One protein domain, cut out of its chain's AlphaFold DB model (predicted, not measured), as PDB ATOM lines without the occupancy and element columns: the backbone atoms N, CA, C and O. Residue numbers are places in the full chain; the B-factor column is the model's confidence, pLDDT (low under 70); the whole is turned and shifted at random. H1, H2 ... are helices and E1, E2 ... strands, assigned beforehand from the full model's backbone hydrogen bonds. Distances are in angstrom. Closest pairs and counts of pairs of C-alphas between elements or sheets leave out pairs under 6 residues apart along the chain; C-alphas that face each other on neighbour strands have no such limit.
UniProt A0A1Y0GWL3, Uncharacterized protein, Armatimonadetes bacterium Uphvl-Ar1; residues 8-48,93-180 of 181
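This is residues 8 to 48 and 93 to 180 of the 181 residues of an uncharacterized protein of Armatimonadetes bacterium Uphvl-Ar1 (UniProt A0A1Y0GWL3). One long, straight helix, H1, has the hairpin of strands E1 and E2 alongside its second half; beyond the hairpin, a loop-rich head with the short helices H2 and H3 gathers near the helix's far end. H4 rises from this head, and its residues 171 to 178 stick out, as do residues 8 to 24 of H1. The printed part has 129 residues, with four named helices and two named strands in the order H1, H2, E1, E2, H3, H4 along the chain; of the 78 residues in named elements helices hold 64 and strands 14, the class mostly helix, and the sheet E1 - E2 is antiparallel. The whole is loose, radius of gyration of the C-alphas 19.5 A, spanning 66 by 44 by 24 A.

E1, residues 109 to 115, and E2, residues 121 to 127, form an antiparallel hairpin at 154 degrees, with N 112 and O 124 within hydrogen-bond range at 2.8 A. The C-alphas of Tyr 123 and Ala 33, of H1, residues 8 to 44, are the closest of E2 and H1, 6.6 A apart. H2, residues 104 to 108, is close to H1 but not clearly touching, C-alphas 106 and 41 being closest at 6.0 A. H3, residues 132 to 135, is close to H2 but not clearly touching, C-alphas 132 and 105 being closest at 6.4 A. H4, residues 161 to 178, is apart from H1. Every O i to N i+4 pair is within hydrogen-bond range in H2 and H4, and 32 of 33 in H1; H3 is too short for one.

H1 starts at C-alpha 8 (10.076, 5.781, 39.925) and measures 53.9 A; E1 measures 19.6 A, E2 20.1 A, H2 5.7 A and H3 5.2 A. H4, 25.7 A, ends at C-alpha 178 (-39.956, 7.969, 57.589).

The farthest C-alphas, Arg 8 and Tyr 93, are 66.5 A apart. Residues 49 to 92 are not printed, a gap of 10.2 A between C-alphas 48 and 93. The link H3 to H4 is long, 25 residues. Mean pLDDT of the printed part is 71.4, with 57 residues under 70, among them 93 to 104 and 138 to 164.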
ATOM      1  N   ARG A   8      10.676   5.459  41.233       91.44
ATOM      2  CA  ARG A   8      10.076   5.781  39.925       91.44
ATOM      3  C   ARG A   8       9.288   4.594  39.390       91.44
ATOM      4  O   ARG A   8       8.100   4.720  39.129       91.44
ATOM      5  N   LYS A   9       9.900   3.406  39.385       88.81
ATOM      6  CA  LYS A   9       9.233   2.159  38.968       88.81
ATOM      7  C   LYS A   9       7.997   1.844  39.808       88.81
ATOM      8  O   LYS A   9       7.018   1.322  39.282       88.81
ATOM      9  N   TRP A  10       8.032   2.146  41.108       91.75
ATOM     10  CA  TRP A  10       6.853   2.012  41.963       91.75
ATOM     11  C   TRP A  10       5.733   2.975  41.554       91.75
ATOM     12  O   TRP A  10       4.579   2.551  41.479       91.75
ATOM     13  N   ARG A  11       6.070   4.243  41.274       92.25
ATOM     14  CA  ARG A  11       5.114   5.268  40.840       92.25
ATOM     15  C   ARG A  11       4.480   4.896  39.504       92.25
ATOM     16  O   ARG A  11       3.260   4.816  39.449       92.25
ATOM     17  N   ASP A  12       5.276   4.548  38.499       91.88
ATOM     18  CA  ASP A  12       4.773   4.149  37.177       91.88
ATOM     19  C   ASP A  12       3.844   2.927  37.289       91.88
ATOM     20  O   ASP A  12       2.754   2.880  36.718       91.88
ATOM     21  N   ALA A  13       4.228   1.934  38.100       90.69
ATOM     22  CA  ALA A  13       3.399   0.757  38.351       90.69
ATOM     23  C   ALA A  13       2.131   1.068  39.164       90.69
ATOM     24  O   ALA A  13       1.152   0.315  39.113       90.69
ATOM     25  N   PHE A  14       2.137   2.123  39.976       91.12
ATOM     26  CA  PHE A  14       0.961   2.610  40.688       91.12
ATOM     27  C   PHE A  14       0.022   3.375  39.750       91.12
ATOM     28  O   PHE A  14      -1.157   3.032  39.699       91.12
ATOM     29  N   GLU A  15       0.536   4.301  38.944       92.25
ATOM     30  CA  GLU A  15      -0.222   5.040  37.925       92.25
ATOM     31  C   GLU A  15      -0.878   4.077  36.927       92.25
ATOM     32  O   GLU A  15      -2.099   4.066  36.791       92.25
ATOM     33  N   ALA A  16      -0.126   3.113  36.386       92.38
ATOM     34  CA  ALA A  16      -0.677   2.087  35.499       92.38
ATOM     35  C   ALA A  16      -1.729   1.177  36.171       92.38
ATOM     36  O   ALA A  16      -2.520   0.508  35.496       92.38
ATOM     37  N   ARG A  17      -1.729   1.057  37.507       91.25
ATOM     38  CA  ARG A  17      -2.802   0.366  38.246       91.25
ATOM     39  C   ARG A  17      -4.029   1.259  38.401       91.25
ATOM     40  O   ARG A  17      -5.135   0.746  38.250       91.25
ATOM     41  N   LEU A  18      -3.840   2.547  38.676       90.25
ATOM     42  CA  LEU A  18      -4.929   3.519  38.744       90.25
ATOM     43  C   LEU A  18      -5.650   3.640  37.400       90.25
ATOM     44  O   LEU A  18      -6.874   3.536  37.377       90.25
ATOM     45  N   ASP A  19      -4.916   3.724  36.292       86.75
ATOM     46  CA  ASP A  19      -5.497   3.796  34.946       86.75
ATOM     47  C   ASP A  19      -6.366   2.574  34.632       86.75
ATOM     48  O   ASP A  19      -7.494   2.690  34.146       86.75
ATOM     49  N   ARG A  20      -5.875   1.375  34.974       90.56
ATOM     50  CA  ARG A  20      -6.641   0.129  34.824       90.56
ATOM     51  C   ARG A  20      -7.882   0.108  35.708       90.56
ATOM     52  O   ARG A  20      -8.943  -0.320  35.258       90.56
ATOM     53  N   LEU A  21      -7.769   0.563  36.954       88.69
ATOM     54  CA  LEU A  21      -8.905   0.649  37.871       88.69
ATOM     55  C   LEU A  21      -9.968   1.615  37.338       88.69
ATOM     56  O   LEU A  21     -11.151   1.278  37.339       88.69
ATOM     57  N   GLN A  22      -9.549   2.769  36.821       85.81
ATOM     58  CA  GLN A  22     -10.438   3.740  36.197       85.81
ATOM     59  C   GLN A  22     -11.133   3.145  34.966       85.81
ATOM     60  O   GLN A  22     -12.358   3.210  34.873       85.81
ATOM     61  N   ALA A  23     -10.394   2.504  34.057       83.88
ATOM     62  CA  ALA A  23     -10.968   1.850  32.880       83.88
ATOM     63  C   ALA A  23     -12.001   0.770  33.256       83.88
ATOM     64  O   ALA A  23     -13.092   0.719  32.680       83.88
ATOM     65  N   ASN A  24     -11.704  -0.043  34.273       88.12
ATOM     66  CA  ASN A  24     -12.625  -1.058  34.781       88.12
ATOM     67  C   ASN A  24     -13.893  -0.436  35.382       88.12
ATOM     68  O   ASN A  24     -14.992  -0.930  35.134       88.12
ATOM     69  N   ALA A  25     -13.770   0.664  36.130       84.50
ATOM     70  CA  ALA A  25     -14.919   1.380  36.684       84.50
ATOM     71  C   ALA A  25     -15.823   1.950  35.576       84.50
ATOM     72  O   ALA A  25     -17.045   1.789  35.624       84.50
ATOM     73  N   VAL A  26     -15.223   2.535  34.531       84.25
ATOM     74  CA  VAL A  26     -15.934   3.017  33.335       84.25
ATOM     75  C   VAL A  26     -16.712   1.884  32.660       84.25
ATOM     76  O   VAL A  26     -17.889   2.039  32.312       84.25
ATOM     77  N   GLN A  27     -16.075   0.724  32.491       86.31
ATOM     78  CA  GLN A  27     -16.705  -0.448  31.894       86.31
ATOM     79  C   GLN A  27     -17.849  -0.985  32.762       86.31
ATOM     80  O   GLN A  27     -18.931  -1.247  32.235       86.31
ATOM     81  N   ALA A  28     -17.652  -1.092  34.077       86.00
ATOM     82  CA  ALA A  28     -18.685  -1.529  35.012       86.00
ATOM     83  C   ALA A  28     -19.910  -0.600  34.975       86.00
ATOM     84  O   ALA A  28     -21.038  -1.069  34.824       86.00
ATOM     85  N   HIS A  29     -19.703   0.723  35.000       85.19
ATOM     86  CA  HIS A  29     -20.795   1.694  34.874       85.19
ATOM     87  C   HIS A  29     -21.550   1.545  33.546       85.19
ATOM     88  O   HIS A  29     -22.778   1.649  33.512       85.19
ATOM     89  N   ARG A  30     -20.837   1.279  32.443       86.38
ATOM     90  CA  ARG A  30     -21.462   1.048  31.134       86.38
ATOM     91  C   ARG A  30     -22.351  -0.195  31.140       86.38
ATOM     92  O   ARG A  30     -23.449  -0.140  30.588       86.38
ATOM     93  N   VAL A  31     -21.884  -1.294  31.731       90.06
ATOM     94  CA  VAL A  31     -22.655  -2.543  31.843       90.06
ATOM     95  C   VAL A  31     -23.928  -2.303  32.650       90.06
ATOM     96  O   VAL A  31     -25.014  -2.571  32.140       90.06
ATOM     97  N   LEU A  32     -23.817  -1.666  33.819       86.88
ATOM     98  CA  LEU A  32     -24.974  -1.322  34.652       86.88
ATOM     99  C   LEU A  32     -25.994  -0.447  33.905       86.88
ATOM    100  O   LEU A  32     -27.198  -0.677  33.986       86.88
ATOM    101  N   ALA A  33     -25.534   0.538  33.127       85.44
ATOM    102  CA  ALA A  33     -26.427   1.381  32.331       85.44
ATOM    103  C   ALA A  33     -27.164   0.592  31.229       85.44
ATOM    104  O   ALA A  33     -28.335   0.861  30.940       85.44
ATOM    105  N   LEU A  34     -26.493  -0.380  30.601       88.06
ATOM    106  CA  LEU A  34     -27.090  -1.250  29.584       88.06
ATOM    107  C   LEU A  34     -28.109  -2.223  30.186       88.06
ATOM    108  O   LEU A  34     -29.187  -2.389  29.612       88.06
ATOM    109  N   GLU A  35     -27.801  -2.813  31.338       88.31
ATOM    110  CA  GLU A  35     -28.723  -3.667  32.092       88.31
ATOM    111  C   GLU A  35     -29.964  -2.885  32.514       88.31
ATOM    112  O   GLU A  35     -31.084  -3.291  32.209       88.31
ATOM    113  N   TYR A  36     -29.778  -1.685  33.068       83.44
ATOM    114  CA  TYR A  36     -30.891  -0.818  33.432       83.44
ATOM    115  C   TYR A  36     -31.777  -0.478  32.224       83.44
ATOM    116  O   TYR A  36     -33.008  -0.490  32.309       83.44
ATOM    117  N   LYS A  37     -31.184  -0.213  31.051       84.62
ATOM    118  CA  LYS A  37     -31.953  -0.025  29.811       84.62
ATOM    119  C   LYS A  37     -32.751  -1.279  29.446       84.62
ATOM    120  O   LYS A  37     -33.904  -1.151  29.032       84.62
ATOM    121  N   ALA A  38     -32.162  -2.467  29.561       84.31
ATOM    122  CA  ALA A  38     -32.858  -3.722  29.288       84.31
ATOM    123  C   ALA A  38     -34.042  -3.923  30.246       84.31
ATOM    124  O   ALA A  38     -35.137  -4.279  29.801       84.31
ATOM    125  N   ASP A  39     -33.864  -3.593  31.523       81.94
ATOM    126  CA  ASP A  39     -34.924  -3.625  32.526       81.94
ATOM    127  C   ASP A  39     -36.025  -2.612  32.226       81.94
ATOM    128  O   ASP A  39     -37.202  -2.961  32.288       81.94
ATOM    129  N   MET A  40     -35.694  -1.395  31.786       77.56
ATOM    130  CA  MET A  40     -36.702  -0.437  31.317       77.56
ATOM    131  C   MET A  40     -37.480  -0.967  30.112       77.56
ATOM    132  O   MET A  40     -38.700  -0.809  30.042       77.56
ATOM    133  N   VAL A  41     -36.803  -1.595  29.147       79.38
ATOM    134  CA  VAL A  41     -37.458  -2.196  27.976       79.38
ATOM    135  C   VAL A  41     -38.405  -3.313  28.414       79.38
ATOM    136  O   VAL A  41     -39.554  -3.328  27.970       79.38
ATOM    137  N   ARG A  42     -37.973  -4.182  29.333       78.31
ATOM    138  CA  ARG A  42     -38.776  -5.279  29.894       78.31
ATOM    139  C   ARG A  42     -39.965  -4.763  30.703       78.31
ATOM    140  O   ARG A  42     -41.107  -5.161  30.480       78.31
ATOM    141  N   ALA A  43     -39.722  -3.795  31.580       73.50
ATOM    142  CA  ALA A  43     -40.750  -3.111  32.355       73.50
ATOM    143  C   ALA A  43     -41.754  -2.384  31.453       73.50
ATOM    144  O   ALA A  43     -42.870  -2.106  31.882       73.50
ATOM    145  N   THR A  44     -41.404  -2.083  30.199       70.94
ATOM    146  CA  THR A  44     -42.283  -1.433  29.220       70.94
ATOM    147  C   THR A  44     -42.797  -2.367  28.115       70.94
ATOM    148  O   THR A  44     -43.583  -1.911  27.292       70.94
ATOM    149  N   SER A  45     -42.464  -3.662  28.088       68.38
ATOM    150  CA  SER A  45     -42.805  -4.581  26.979       68.38
ATOM    151  C   SER A  45     -44.010  -5.471  27.265       68.38
ATOM    152  O   SER A  45     -43.888  -6.294  28.160       68.38
ATOM    153  N   GLY A  46     -45.148  -5.349  26.554       68.44
ATOM    154  CA  GLY A  46     -46.399  -6.074  26.872       68.44
ATOM    155  C   GLY A  46     -46.986  -7.040  25.859       68.44
ATOM    156  O   GLY A  46     -46.581  -7.048  24.705       68.44
ATOM    157  N   THR A  47     -47.937  -7.869  26.313       63.34
ATOM    158  CA  THR A  47     -48.532  -8.985  25.544       63.34
ATOM    159  C   THR A  47     -49.845  -8.633  24.849       63.34
ATOM    160  O   THR A  47     -50.143  -9.195  23.802       63.34
ATOM    161  N   ILE A  48     -50.613  -7.682  25.383       62.56
ATOM    162  CA  ILE A  48     -51.901  -7.276  24.803       62.56
ATOM    163  C   ILE A  48     -51.673  -6.549  23.470       62.56
ATOM    164  O   ILE A  48     -50.786  -5.697  23.348       62.56
ATOM    165  N   TYR A  93     -56.402  -1.716  33.789       53.12
ATOM    166  CA  TYR A  93     -55.552  -2.774  33.248       53.12
ATOM    167  C   TYR A  93     -54.580  -3.321  34.310       53.12
ATOM    168  O   TYR A  93     -54.081  -2.529  35.118       53.12
ATOM    169  N   PRO A  94     -54.332  -4.648  34.333       50.56
ATOM    170  CA  PRO A  94     -53.455  -5.290  35.306       50.56
ATOM    171  C   PRO A  94     -51.976  -4.895  35.149       50.56
ATOM    172  O   PRO A  94     -51.572  -4.224  34.200       50.56
ATOM    173  N   LEU A  95     -51.197  -5.305  36.154       49.09
ATOM    174  CA  LEU A  95     -49.925  -4.731  36.602       49.09
ATOM    175  C   LEU A  95     -48.775  -4.670  35.594       49.09
ATOM    176  O   LEU A  95     -47.859  -3.908  35.856       49.09
ATOM    177  N   ASN A  96     -48.802  -5.358  34.453       41.97
ATOM    178  CA  ASN A  96     -47.781  -5.244  33.408       41.97
ATOM    179  C   ASN A  96     -48.313  -5.825  32.084       41.97
ATOM    180  O   ASN A  96     -49.173  -6.702  32.136       41.97
ATOM    181  N   PRO A  97     -47.779  -5.459  30.901       43.16
ATOM    182  CA  PRO A  97     -46.847  -4.371  30.577       43.16
ATOM    183  C   PRO A  97     -47.524  -3.382  29.591       43.16
ATOM    184  O   PRO A  97     -48.740  -3.392  29.469       43.16
ATOM    185  N   ILE A  98     -46.831  -2.441  28.934       47.03
ATOM    186  CA  ILE A  98     -47.511  -1.639  27.895       47.03
ATOM    187  C   ILE A  98     -47.892  -2.629  26.812       47.03
ATOM    188  O   ILE A  98     -47.001  -3.150  26.149       47.03
ATOM    189  N   ASN A  99     -49.181  -2.923  26.682       47.12
ATOM    190  CA  ASN A  99     -49.788  -3.621  25.553       47.12
ATOM    191  C   ASN A  99     -48.977  -3.290  24.314       47.12
ATOM    192  O   ASN A  99     -48.952  -2.107  23.975       47.12
ATOM    193  N   ARG A 100     -48.226  -4.277  23.795       42.88
ATOM    194  CA  ARG A 100     -47.099  -4.144  22.865       42.88
ATOM    195  C   ARG A 100     -47.301  -2.915  21.994       42.88
ATOM    196  O   ARG A 100     -47.905  -2.995  20.927       42.88
ATOM    197  N   GLN A 101     -46.835  -1.754  22.449       48.75
ATOM    198  CA  GLN A 101     -46.788  -0.615  21.562       48.75
ATOM    199  C   GLN A 101     -45.556  -0.912  20.739       48.75
ATOM    200  O   GLN A 101     -44.457  -0.479  21.072       48.75
ATOM    201  N   LYS A 102     -45.736  -1.720  19.683       46.38
ATOM    202  CA  LYS A 102     -44.888  -1.599  18.505       46.38
ATOM    203  C   LYS A 102     -44.834  -0.102  18.239       46.38
ATOM    204  O   LYS A 102     -45.864   0.507  17.957       46.38
ATOM    205  N   GLY A 103     -43.689   0.521  18.490       55.12
ATOM    206  CA  GLY A 103     -43.682   1.966  18.483       55.12
ATOM    207  C   GLY A 103     -42.544   2.641  19.209       55.12
ATOM    208  O   GLY A 103     -41.678   2.051  19.850       55.12
ATOM    209  N   ARG A 104     -42.632   3.960  19.070       63.66
ATOM    210  CA  ARG A 104     -41.628   4.971  19.370       63.66
ATOM    211  C   ARG A 104     -41.101   4.945  20.808       63.66
ATOM    212  O   ARG A 104     -40.073   5.557  21.029       63.66
ATOM    213  N   LEU A 105     -41.749   4.284  21.778       73.81
ATOM    214  CA  LEU A 105     -41.280   4.281  23.171       73.81
ATOM    215  C   LEU A 105     -39.979   3.516  23.354       73.81
ATOM    216  O   LEU A 105     -38.989   4.125  23.739       73.81
ATOM    217  N   GLN A 106     -39.972   2.214  23.071       76.81
ATOM    218  CA  GLN A 106     -38.792   1.375  23.285       76.81
ATOM    219  C   GLN A 106     -37.627   1.844  22.410       76.81
ATOM    220  O   GLN A 106     -36.504   1.957  22.891       76.81
ATOM    221  N   SER A 107     -37.911   2.232  21.161       76.75
ATOM    222  CA  SER A 107     -36.908   2.827  20.270       76.75
ATOM    223  C   SER A 107     -36.455   4.229  20.695       76.75
ATOM    224  O   SER A 107     -35.386   4.673  20.283       76.75
ATOM    225  N   SER A 108     -37.225   4.934  21.534       79.38
ATOM    226  CA  SER A 108     -36.823   6.229  22.100       79.38
ATOM    227  C   SER A 108     -35.989   6.135  23.371       79.38
ATOM    228  O   SER A 108     -35.498   7.178  23.804       79.38
ATOM    229  N   ILE A 109     -35.842   4.947  23.976       81.44
ATOM    230  CA  ILE A 109     -35.024   4.771  25.182       81.44
ATOM    231  C   ILE A 109     -33.552   4.860  24.782       81.44
ATOM    232  O   ILE A 109     -33.016   3.987  24.089       81.44
ATOM    233  N   LYS A 110     -32.896   5.923  25.236       83.12
ATOM    234  CA  LYS A 110     -31.493   6.215  24.948       83.12
ATOM    235  C   LYS A 110     -30.698   6.313  26.241       83.12
ATOM    236  O   LYS A 110     -31.218   6.752  27.262       83.12
ATOM    237  N   ILE A 111     -29.438   5.902  26.147       84.50
ATOM    238  CA  ILE A 111     -28.412   6.122  27.161       84.50
ATOM    239  C   ILE A 111     -27.513   7.219  26.599       84.50
ATOM    240  O   ILE A 111     -27.003   7.068  25.489       84.50
ATOM    241  N   ILE A 112     -27.344   8.310  27.336       82.44
ATOM    242  CA  ILE A 112     -26.371   9.351  27.019       82.44
ATOM    243  C   ILE A 112     -25.304   9.337  28.113       82.44
ATOM    244  O   ILE A 112     -25.640   9.557  29.279       82.44
ATOM    245  N   PRO A 113     -24.032   9.078  27.768       80.19
ATOM    246  CA  PRO A 113     -22.944   9.352  28.689       80.19
ATOM    247  C   PRO A 113     -22.817  10.867  28.860       80.19
ATOM    248  O   PRO A 113     -22.850  11.613  27.882       80.19
ATOM    249  N   TYR A 114     -22.649  11.325  30.092       78.19
ATOM    250  CA  TYR A 114     -22.263  12.702  30.369       78.19
ATOM    251  C   TYR A 114     -21.250  12.734  31.510       78.19
ATOM    252  O   TYR A 114     -21.229  11.870  32.389       78.19
ATOM    253  N   ILE A 115     -20.381  13.736  31.477       73.19
ATOM    254  CA  ILE A 115     -19.435  13.994  32.558       73.19
ATOM    255  C   ILE A 115     -20.165  14.891  33.553       73.19
ATOM    256  O   ILE A 115     -20.644  15.967  33.188       73.19
ATOM    257  N   SER A 116     -20.336  14.417  34.787       68.88
ATOM    258  CA  SER A 116     -20.954  15.228  35.834       68.88
ATOM    259  C   SER A 116     -20.022  16.372  36.251       68.88
ATOM    260  O   SER A 116     -18.822  16.343  35.984       68.88
ATOM    261  N   ILE A 117     -20.564  17.362  36.966       63.75
ATOM    262  CA  ILE A 117     -19.804  18.498  37.525       63.75
ATOM    263  C   ILE A 117     -18.631  18.022  38.412       63.75
ATOM    264  O   ILE A 117     -17.654  18.737  38.582       63.75
ATOM    265  N   GLN A 118     -18.700  16.799  38.940       72.00
ATOM    266  CA  GLN A 118     -17.677  16.190  39.795       72.00
ATOM    267  C   GLN A 118     -16.673  15.315  39.018       72.00
ATOM    268  O   GLN A 118     -15.986  14.504  39.624       72.00
ATOM    269  N   HIS A 119     -16.623  15.415  37.684       65.12
ATOM    270  CA  HIS A 119     -15.810  14.555  36.803       65.12
ATOM    271  C   HIS A 119     -16.111  13.051  36.917       65.12
ATOM    272  O   HIS A 119     -15.350  12.212  36.439       65.12
ATOM    273  N   ILE A 120     -17.256  12.693  37.500       69.81
ATOM    274  CA  ILE A 120     -17.714  11.308  37.581       69.81
ATOM    275  C   ILE A 120     -18.425  10.980  36.271       69.81
ATOM    276  O   ILE A 120     -19.318  11.716  35.836       69.81
ATOM    277  N   GLN A 121     -18.049   9.862  35.647       73.12
ATOM    278  CA  GLN A 121     -18.776   9.357  34.493       73.12
ATOM    279  C   GLN A 121     -20.181   8.934  34.923       73.12
ATOM    280  O   GLN A 121     -20.364   7.975  35.680       73.12
ATOM    281  N   ALA A 122     -21.172   9.650  34.406       76.06
ATOM    282  CA  ALA A 122     -22.573   9.383  34.644       76.06
ATOM    283  C   ALA A 122     -23.263   8.993  33.334       76.06
ATOM    284  O   ALA A 122     -22.860   9.377  32.233       76.06
ATOM    285  N   TYR A 123     -24.330   8.217  33.465       77.00
ATOM    286  CA  TYR A 123     -25.189   7.846  32.352       77.00
ATOM    287  C   TYR A 123     -26.585   8.389  32.627       77.00
ATOM    288  O   TYR A 123     -27.200   8.062  33.641       77.00
ATOM    289  N   GLU A 124     -27.095   9.222  31.724       77.56
ATOM    290  CA  GLU A 124     -28.500   9.609  31.734       77.56
ATOM    291  C   GLU A 124     -29.271   8.646  30.838       77.56
ATOM    292  O   GLU A 124     -28.929   8.433  29.672       77.56
ATOM    293  N   ILE A 125     -30.336   8.070  31.382       76.31
ATOM    294  CA  ILE A 125     -31.252   7.226  30.626       76.31
ATOM    295  C   ILE A 125     -32.555   7.996  30.481       76.31
ATOM    296  O   ILE A 125     -33.110   8.480  31.465       76.31
ATOM    297  N   TYR A 126     -33.058   8.148  29.262       77.12
ATOM    298  CA  TYR A 126     -34.313   8.862  29.029       77.12
ATOM    299  C   TYR A 126     -35.067   8.291  27.833       77.12
ATOM    300  O   TYR A 126     -34.499   7.639  26.957       77.12
ATOM    301  N   ALA A 127     -36.368   8.571  27.792       77.31
ATOM    302  CA  ALA A 127     -37.239   8.230  26.679       77.31
ATOM    303  C   ALA A 127     -37.830   9.499  26.060       77.31
ATOM    304  O   ALA A 127     -38.471  10.297  26.743       77.31
ATOM    305  N   SER A 128     -37.630   9.683  24.753       75.44
ATOM    306  CA  SER A 128     -38.133  10.853  24.017       75.44
ATOM    307  C   SER A 128     -39.555  10.695  23.468       75.44
ATOM    308  O   SER A 128     -40.098  11.630  22.873       75.44
ATOM    309  N   ALA A 129     -40.187   9.528  23.625       73.00
ATOM    310  CA  ALA A 129     -41.548   9.336  23.141       73.00
ATOM    311  C   ALA A 129     -42.548  10.257  23.875       73.00
ATOM    312  O   ALA A 129     -42.538  10.315  25.105       73.00
ATOM    313  N   PRO A 130     -43.494  10.904  23.162       70.00
ATOM    314  CA  PRO A 130     -44.445  11.846  23.769       70.00
ATOM    315  C   PRO A 130     -45.289  11.270  24.916       70.00
ATOM    316  O   PRO A 130     -45.746  12.000  25.797       70.00
ATOM    317  N   HIS A 131     -45.516   9.955  24.906       68.00
ATOM    318  CA  HIS A 131     -46.284   9.249  25.929       68.00
ATOM    319  C   HIS A 131     -45.417   8.629  27.039       68.00
ATOM    320  O   HIS A 131     -45.975   8.146  28.026       68.00
ATOM    321  N   ALA A 132     -44.080   8.685  26.938       72.06
ATOM    322  CA  ALA A 132     -43.157   8.135  27.936       72.06
ATOM    323  C   ALA A 132     -43.439   8.681  29.341       72.06
ATOM    324  O   ALA A 132     -43.499   7.926  30.307       72.06
ATOM    325  N   ARG A 133     -43.749   9.979  29.427       69.88
ATOM    326  CA  ARG A 133     -44.096  10.689  30.666       69.88
ATOM    327  C   ARG A 133     -45.291  10.129  31.440       69.88
ATOM    328  O   ARG A 133     -45.405  10.397  32.625       69.88
ATOM    329  N   TYR A 134     -46.203   9.406  30.791       69.88
ATOM    330  CA  TYR A 134     -47.363   8.798  31.455       69.88
ATOM    331  C   TYR A 134     -47.075   7.361  31.878       69.88
ATOM    332  O   TYR A 134     -47.558   6.904  32.909       69.88
ATOM    333  N   VAL A 135     -46.298   6.661  31.054       70.56
ATOM    334  CA  VAL A 135     -45.921   5.260  31.244       70.56
ATOM    335  C   VAL A 135     -44.912   5.113  32.372       70.56
ATOM    336  O   VAL A 135     -45.065   4.257  33.236       70.56
ATOM    337  N   MET A 136     -43.856   5.922  32.322       72.81
ATOM    338  CA  MET A 136     -42.699   5.794  33.205       72.81
ATOM    339  C   MET A 136     -42.942   6.459  34.563       72.81
ATOM    340  O   MET A 136     -42.145   6.287  35.476       72.81
ATOM    341  N   HIS A 137     -44.052   7.189  34.721       71.31
ATOM    342  CA  HIS A 137     -44.379   7.892  35.956       71.31
ATOM    343  C   HIS A 137     -44.633   6.917  37.130       71.31
ATOM    344  O   HIS A 137     -45.321   5.909  36.942       71.31
ATOM    345  N   PRO A 138     -44.205   7.224  38.372       68.00
ATOM    346  CA  PRO A 138     -44.296   6.321  39.525       68.00
ATOM    347  C   PRO A 138     -45.732   6.096  39.971       68.00
ATOM    348  O   PRO A 138     -46.074   5.070  40.546       68.00
ATOM    349  N   LEU A 139     -46.591   7.082  39.707       66.56
ATOM    350  CA  LEU A 139     -48.022   6.989  39.983       66.56
ATOM    351  C   LEU A 139     -48.829   6.414  38.817       66.56
ATOM    352  O   LEU A 139     -49.987   6.059  39.012       66.56
ATOM    353  N   GLY A 140     -48.246   6.347  37.617       66.62
ATOM    354  CA  GLY A 140     -48.967   5.960  36.410       66.62
ATOM    355  C   GLY A 140     -50.070   6.956  36.060       66.62
ATOM    356  O   GLY A 140     -49.937   8.155  36.294       66.62
ATOM    357  N   THR A 141     -51.170   6.469  35.491       63.06
ATOM    358  CA  THR A 141     -52.357   7.268  35.147       63.06
ATOM    359  C   THR A 141     -53.605   6.647  35.782       63.06
ATOM    360  O   THR A 141     -53.561   5.495  36.198       63.06
ATOM    361  N   PRO A 142     -54.774   7.317  35.799       60.22
ATOM    362  CA  PRO A 142     -56.006   6.688  36.293       60.22
ATOM    363  C   PRO A 142     -56.348   5.341  35.624       60.22
ATOM    364  O   PRO A 142     -57.077   4.534  36.192       60.22
ATOM    365  N   LYS A 143     -55.813   5.090  34.421       59.16
ATOM    366  CA  LYS A 143     -56.027   3.868  33.632       59.16
ATOM    367  C   LYS A 143     -54.840   2.901  33.645       59.16
ATOM    368  O   LYS A 143     -54.957   1.817  33.080       59.16
ATOM    369  N   MET A 144     -53.709   3.279  34.247       63.16
ATOM    370  CA  MET A 144     -52.469   2.495  34.244       63.16
ATOM    371  C   MET A 144     -51.729   2.593  35.572       63.16
ATOM    372  O   MET A 144     -51.546   3.679  36.110       63.16
ATOM    373  N   VAL A 145     -51.219   1.467  36.053       62.66
ATOM    374  CA  VAL A 145     -50.335   1.441  37.223       62.66
ATOM    375  C   VAL A 145     -49.007   2.135  36.894       62.66
ATOM    376  O   VAL A 145     -48.513   2.035  35.770       62.66
ATOM    377  N   GLY A 146     -48.455   2.870  37.860       63.22
ATOM    378  CA  GLY A 146     -47.126   3.464  37.740       63.22
ATOM    379  C   GLY A 146     -46.022   2.441  37.943       63.22
ATOM    380  O   GLY A 146     -46.193   1.499  38.710       63.22
ATOM    381  N   ARG A 147     -44.907   2.612  37.231       65.81
ATOM    382  CA  ARG A 147     -43.835   1.599  37.179       65.81
ATOM    383  C   ARG A 147     -42.539   1.998  37.867       65.81
ATOM    384  O   ARG A 147     -41.599   1.222  37.857       65.81
ATOM    385  N   ASP A 148     -42.505   3.205  38.420       65.44
ATOM    386  CA  ASP A 148     -41.361   3.768  39.150       65.44
ATOM    387  C   ASP A 148     -40.009   3.683  38.410       65.44
ATOM    388  O   ASP A 148     -38.946   3.770  39.003       65.44
ATOM    389  N   VAL A 149     -40.049   3.572  37.080       66.19
ATOM    390  CA  VAL A 149     -38.882   3.594  36.177       66.19
ATOM    391  C   VAL A 149     -38.610   5.014  35.679       66.19
ATOM    392  O   VAL A 149     -38.189   5.233  34.545       66.19
ATOM    393  N   LEU A 150     -38.916   6.017  36.505       62.22
ATOM    394  CA  LEU A 150     -38.682   7.409  36.148       62.22
ATOM    395  C   LEU A 150     -37.177   7.683  36.170       62.22
ATOM    396  O   LEU A 150     -36.593   7.909  37.228       62.22
ATOM    397  N   THR A 151     -36.560   7.708  34.994       53.94
ATOM    398  CA  THR A 151     -35.175   8.138  34.843       53.94
ATOM    399  C   THR A 151     -35.074   9.599  34.421       53.94
ATOM    400  O   THR A 151     -35.693  10.039  33.452       53.94
ATOM    401  N   GLY A 152     -34.247  10.347  35.153       50.16
ATOM    402  CA  GLY A 152     -33.719  11.642  34.730       50.16
ATOM    403  C   GLY A 152     -34.543  12.876  35.121       50.16
ATOM    404  O   GLY A 152     -35.771  12.935  35.016       50.16
ATOM    405  N   HIS A 153     -33.816  13.923  35.517       42.69
ATOM    406  CA  HIS A 153     -34.307  15.236  35.954       42.69
ATOM    407  C   HIS A 153     -35.196  15.977  34.931       42.69
ATOM    408  O   HIS A 153     -35.875  16.941  35.289       42.69
ATOM    409  N   ARG A 154     -35.234  15.551  33.660       44.75
ATOM    410  CA  ARG A 154     -35.943  16.266  32.581       44.75
ATOM    411  C   ARG A 154     -37.426  15.924  32.419       44.75
ATOM    412  O   ARG A 154     -38.140  16.682  31.758       44.75
ATOM    413  N   LEU A 155     -37.938  14.870  33.055       47.19
ATOM    414  CA  LEU A 155     -39.382  14.586  33.014       47.19
ATOM    415  C   LEU A 155     -40.201  15.495  33.943       47.19
ATOM    416  O   LEU A 155     -41.375  15.732  33.665       47.19
ATOM    417  N   GLY A 156     -39.581  16.115  34.954       42.62
ATOM    418  CA  GLY A 156     -40.260  17.050  35.863       42.62
ATOM    419  C   GLY A 156     -40.812  18.315  35.187       42.62
ATOM    420  O   GLY A 156     -41.706  18.962  35.726       42.62
ATOM    421  N   ARG A 157     -40.328  18.658  33.982       49.16
ATOM    422  CA  ARG A 157     -40.888  19.750  33.159       49.16
ATOM    423  C   ARG A 157     -41.975  19.294  32.182       49.16
ATOM    424  O   ARG A 157     -42.656  20.133  31.607       49.16
ATOM    425  N   THR A 158     -42.136  17.989  31.961       49.62
ATOM    426  CA  THR A 158     -43.014  17.452  30.906       49.62
ATOM    427  C   THR A 158     -44.090  16.503  31.411       49.62
ATOM    428  O   THR A 158     -45.056  16.278  30.678       49.62
ATOM    429  N   ALA A 159     -43.993  15.979  32.634       55.72
ATOM    430  CA  ALA A 159     -45.077  15.248  33.272       55.72
ATOM    431  C   ALA A 159     -46.324  16.149  33.403       55.72
ATOM    432  O   ALA A 159     -46.209  17.347  33.667       55.72
ATOM    433  N   PRO A 160     -47.539  15.611  33.201       62.69
ATOM    434  CA  PRO A 160     -48.761  16.376  33.406       62.69
ATOM    435  C   PRO A 160     -48.785  16.968  34.815       62.69
ATOM    436  O   PRO A 160     -48.587  16.240  35.788       62.69
ATOM    437  N   ALA A 161     -49.109  18.255  34.938       65.00
ATOM    438  CA  ALA A 161     -49.090  18.971  36.217       65.00
ATOM    439  C   ALA A 161     -49.931  18.299  37.323       65.00
ATOM    440  O   ALA A 161     -49.691  18.505  38.512       65.00
ATOM    441  N   TYR A 162     -50.936  17.494  36.959       66.38
ATOM    442  CA  TYR A 162     -51.716  16.720  37.926       66.38
ATOM    443  C   TYR A 162     -50.932  15.528  38.507       66.38
ATOM    444  O   TYR A 162     -50.998  15.304  39.714       66.38
ATOM    445  N   LEU A 163     -50.148  14.808  37.695       63.69
ATOM    446  CA  LEU A 163     -49.330  13.678  38.152       63.69
ATOM    447  C   LEU A 163     -48.178  14.145  39.041       63.69
ATOM    448  O   LEU A 163     -47.946  13.550  40.090       63.69
ATOM    449  N   GLU A 164     -47.539  15.257  38.677       67.50
ATOM    450  CA  GLU A 164     -46.496  15.897  39.487       67.50
ATOM    451  C   GLU A 164     -47.018  16.342  40.855       67.50
ATOM    452  O   GLU A 164     -46.418  16.031  41.883       67.50
ATOM    453  N   ARG A 165     -48.177  17.018  40.900       70.81
ATOM    454  CA  ARG A 165     -48.800  17.429  42.171       70.81
ATOM    455  C   ARG A 165     -49.105  16.233  43.068       70.81
ATOM    456  O   ARG A 165     -48.755  16.253  44.246       70.81
ATOM    457  N   MET A 166     -49.695  15.177  42.507       67.50
ATOM    458  CA  MET A 166     -49.976  13.950  43.256       67.50
ATOM    459  C   MET A 166     -48.694  13.266  43.746       67.50
ATOM    460  O   MET A 166     -48.648  12.772  44.871       67.50
ATOM    461  N   TRP A 167     -47.638  13.242  42.930       68.25
ATOM    462  CA  TRP A 167     -46.378  12.597  43.294       68.25
ATOM    463  C   TRP A 167     -45.647  13.348  44.397       68.25
ATOM    464  O   TRP A 167     -45.207  12.728  45.364       68.25
ATOM    465  N   ARG A 168     -45.594  14.681  44.316       72.12
ATOM    466  CA  ARG A 168     -45.048  15.531  45.382       72.12
ATOM    467  C   ARG A 168     -45.815  15.350  46.690       72.12
ATOM    468  O   ARG A 168     -45.184  15.203  47.733       72.12
ATOM    469  N   ALA A 169     -47.148  15.276  46.635       73.62
ATOM    470  CA  ALA A 169     -47.974  14.995  47.810       73.62
ATOM    471  C   ALA A 169     -47.650  13.619  48.420       73.62
ATOM    472  O   ALA A 169     -47.393  13.521  49.620       73.62
ATOM    473  N   LYS A 170     -47.556  12.566  47.594       71.25
ATOM    474  CA  LYS A 170     -47.197  11.215  48.054       71.25
ATOM    475  C   LYS A 170     -45.784  11.163  48.649       71.25
ATOM    476  O   LYS A 170     -45.592  10.561  49.701       71.25
ATOM    477  N   LYS A 171     -44.802  11.824  48.021       73.44
ATOM    478  CA  LYS A 171     -43.430  11.954  48.548       73.44
ATOM    479  C   LYS A 171     -43.400  12.670  49.897       73.44
ATOM    480  O   LYS A 171     -42.668  12.239  50.780       73.44
ATOM    481  N   ARG A 172     -44.197  13.729  50.068       76.62
ATOM    482  CA  ARG A 172     -44.315  14.454  51.342       76.62
ATOM    483  C   ARG A 172     -44.837  13.538  52.447       76.62
ATOM    484  O   ARG A 172     -44.231  13.482  53.508       76.62
ATOM    485  N   ILE A 173     -45.894  12.771  52.170       74.12
ATOM    486  CA  ILE A 173     -46.455  11.790  53.116       74.12
ATOM    487  C   ILE A 173     -45.426  10.709  53.468       74.12
ATOM    488  O   ILE A 173     -45.250  10.397  54.641       74.12
ATOM    489  N   MET A 174     -44.719  10.160  52.475       67.38
ATOM    490  CA  MET A 174     -43.691   9.143  52.724       67.38
ATOM    491  C   MET A 174     -42.529   9.678  53.568       67.38
ATOM    492  O   MET A 174     -42.115   8.997  54.497       67.38
ATOM    493  N   ARG A 175     -42.051  10.904  53.307       72.44
ATOM    494  CA  ARG A 175     -41.021  11.552  54.139       72.44
ATOM    495  C   ARG A 175     -41.484  11.771  55.576       72.44
ATOM    496  O   ARG A 175     -40.721  11.513  56.492       72.44
ATOM    497  N   MET A 176     -42.727  12.210  55.778       73.44
ATOM    498  CA  MET A 176     -43.272  12.401  57.127       73.44
ATOM    499  C   MET A 176     -43.371  11.081  57.899       73.44
ATOM    500  O   MET A 176     -43.087  11.066  59.085       73.44
ATOM    501  N   ARG A 177     -43.712   9.972  57.229       68.06
ATOM    502  CA  ARG A 177     -43.722   8.638  57.855       68.06
ATOM    503  C   ARG A 177     -42.327   8.135  58.212       68.06
ATOM    504  O   ARG A 177     -42.171   7.540  59.262       68.06
ATOM    505  N   TYR A 178     -41.342   8.378  57.349       65.62
ATOM    506  CA  TYR A 178     -39.956   7.969  57.589       65.62
ATOM    507  C   TYR A 178     -39.260   8.778  58.684       65.62
ATOM    508  O   TYR A 178     -38.357   8.260  59.314       65.62
ATOM    509  N   ASN A 179     -39.665  10.030  58.900       63.75
ATOM    510  CA  ASN A 179     -39.111  10.877  59.960       63.75
ATOM    511  C   ASN A 179     -39.865  10.743  61.297       63.75
ATOM    512  O   ASN A 179     -39.471  11.367  62.275       63.75
ATOM    513  N   ALA A 180     -40.987  10.019  61.314       56.41
ATOM    514  CA  ALA A 180     -41.789   9.748  62.507       56.41
ATOM    515  C   ALA A 180     -41.563   8.327  63.063       56.41
ATOM    516  O   ALA A 180     -42.222   7.947  64.027       56.41
TER     517      ALA A 180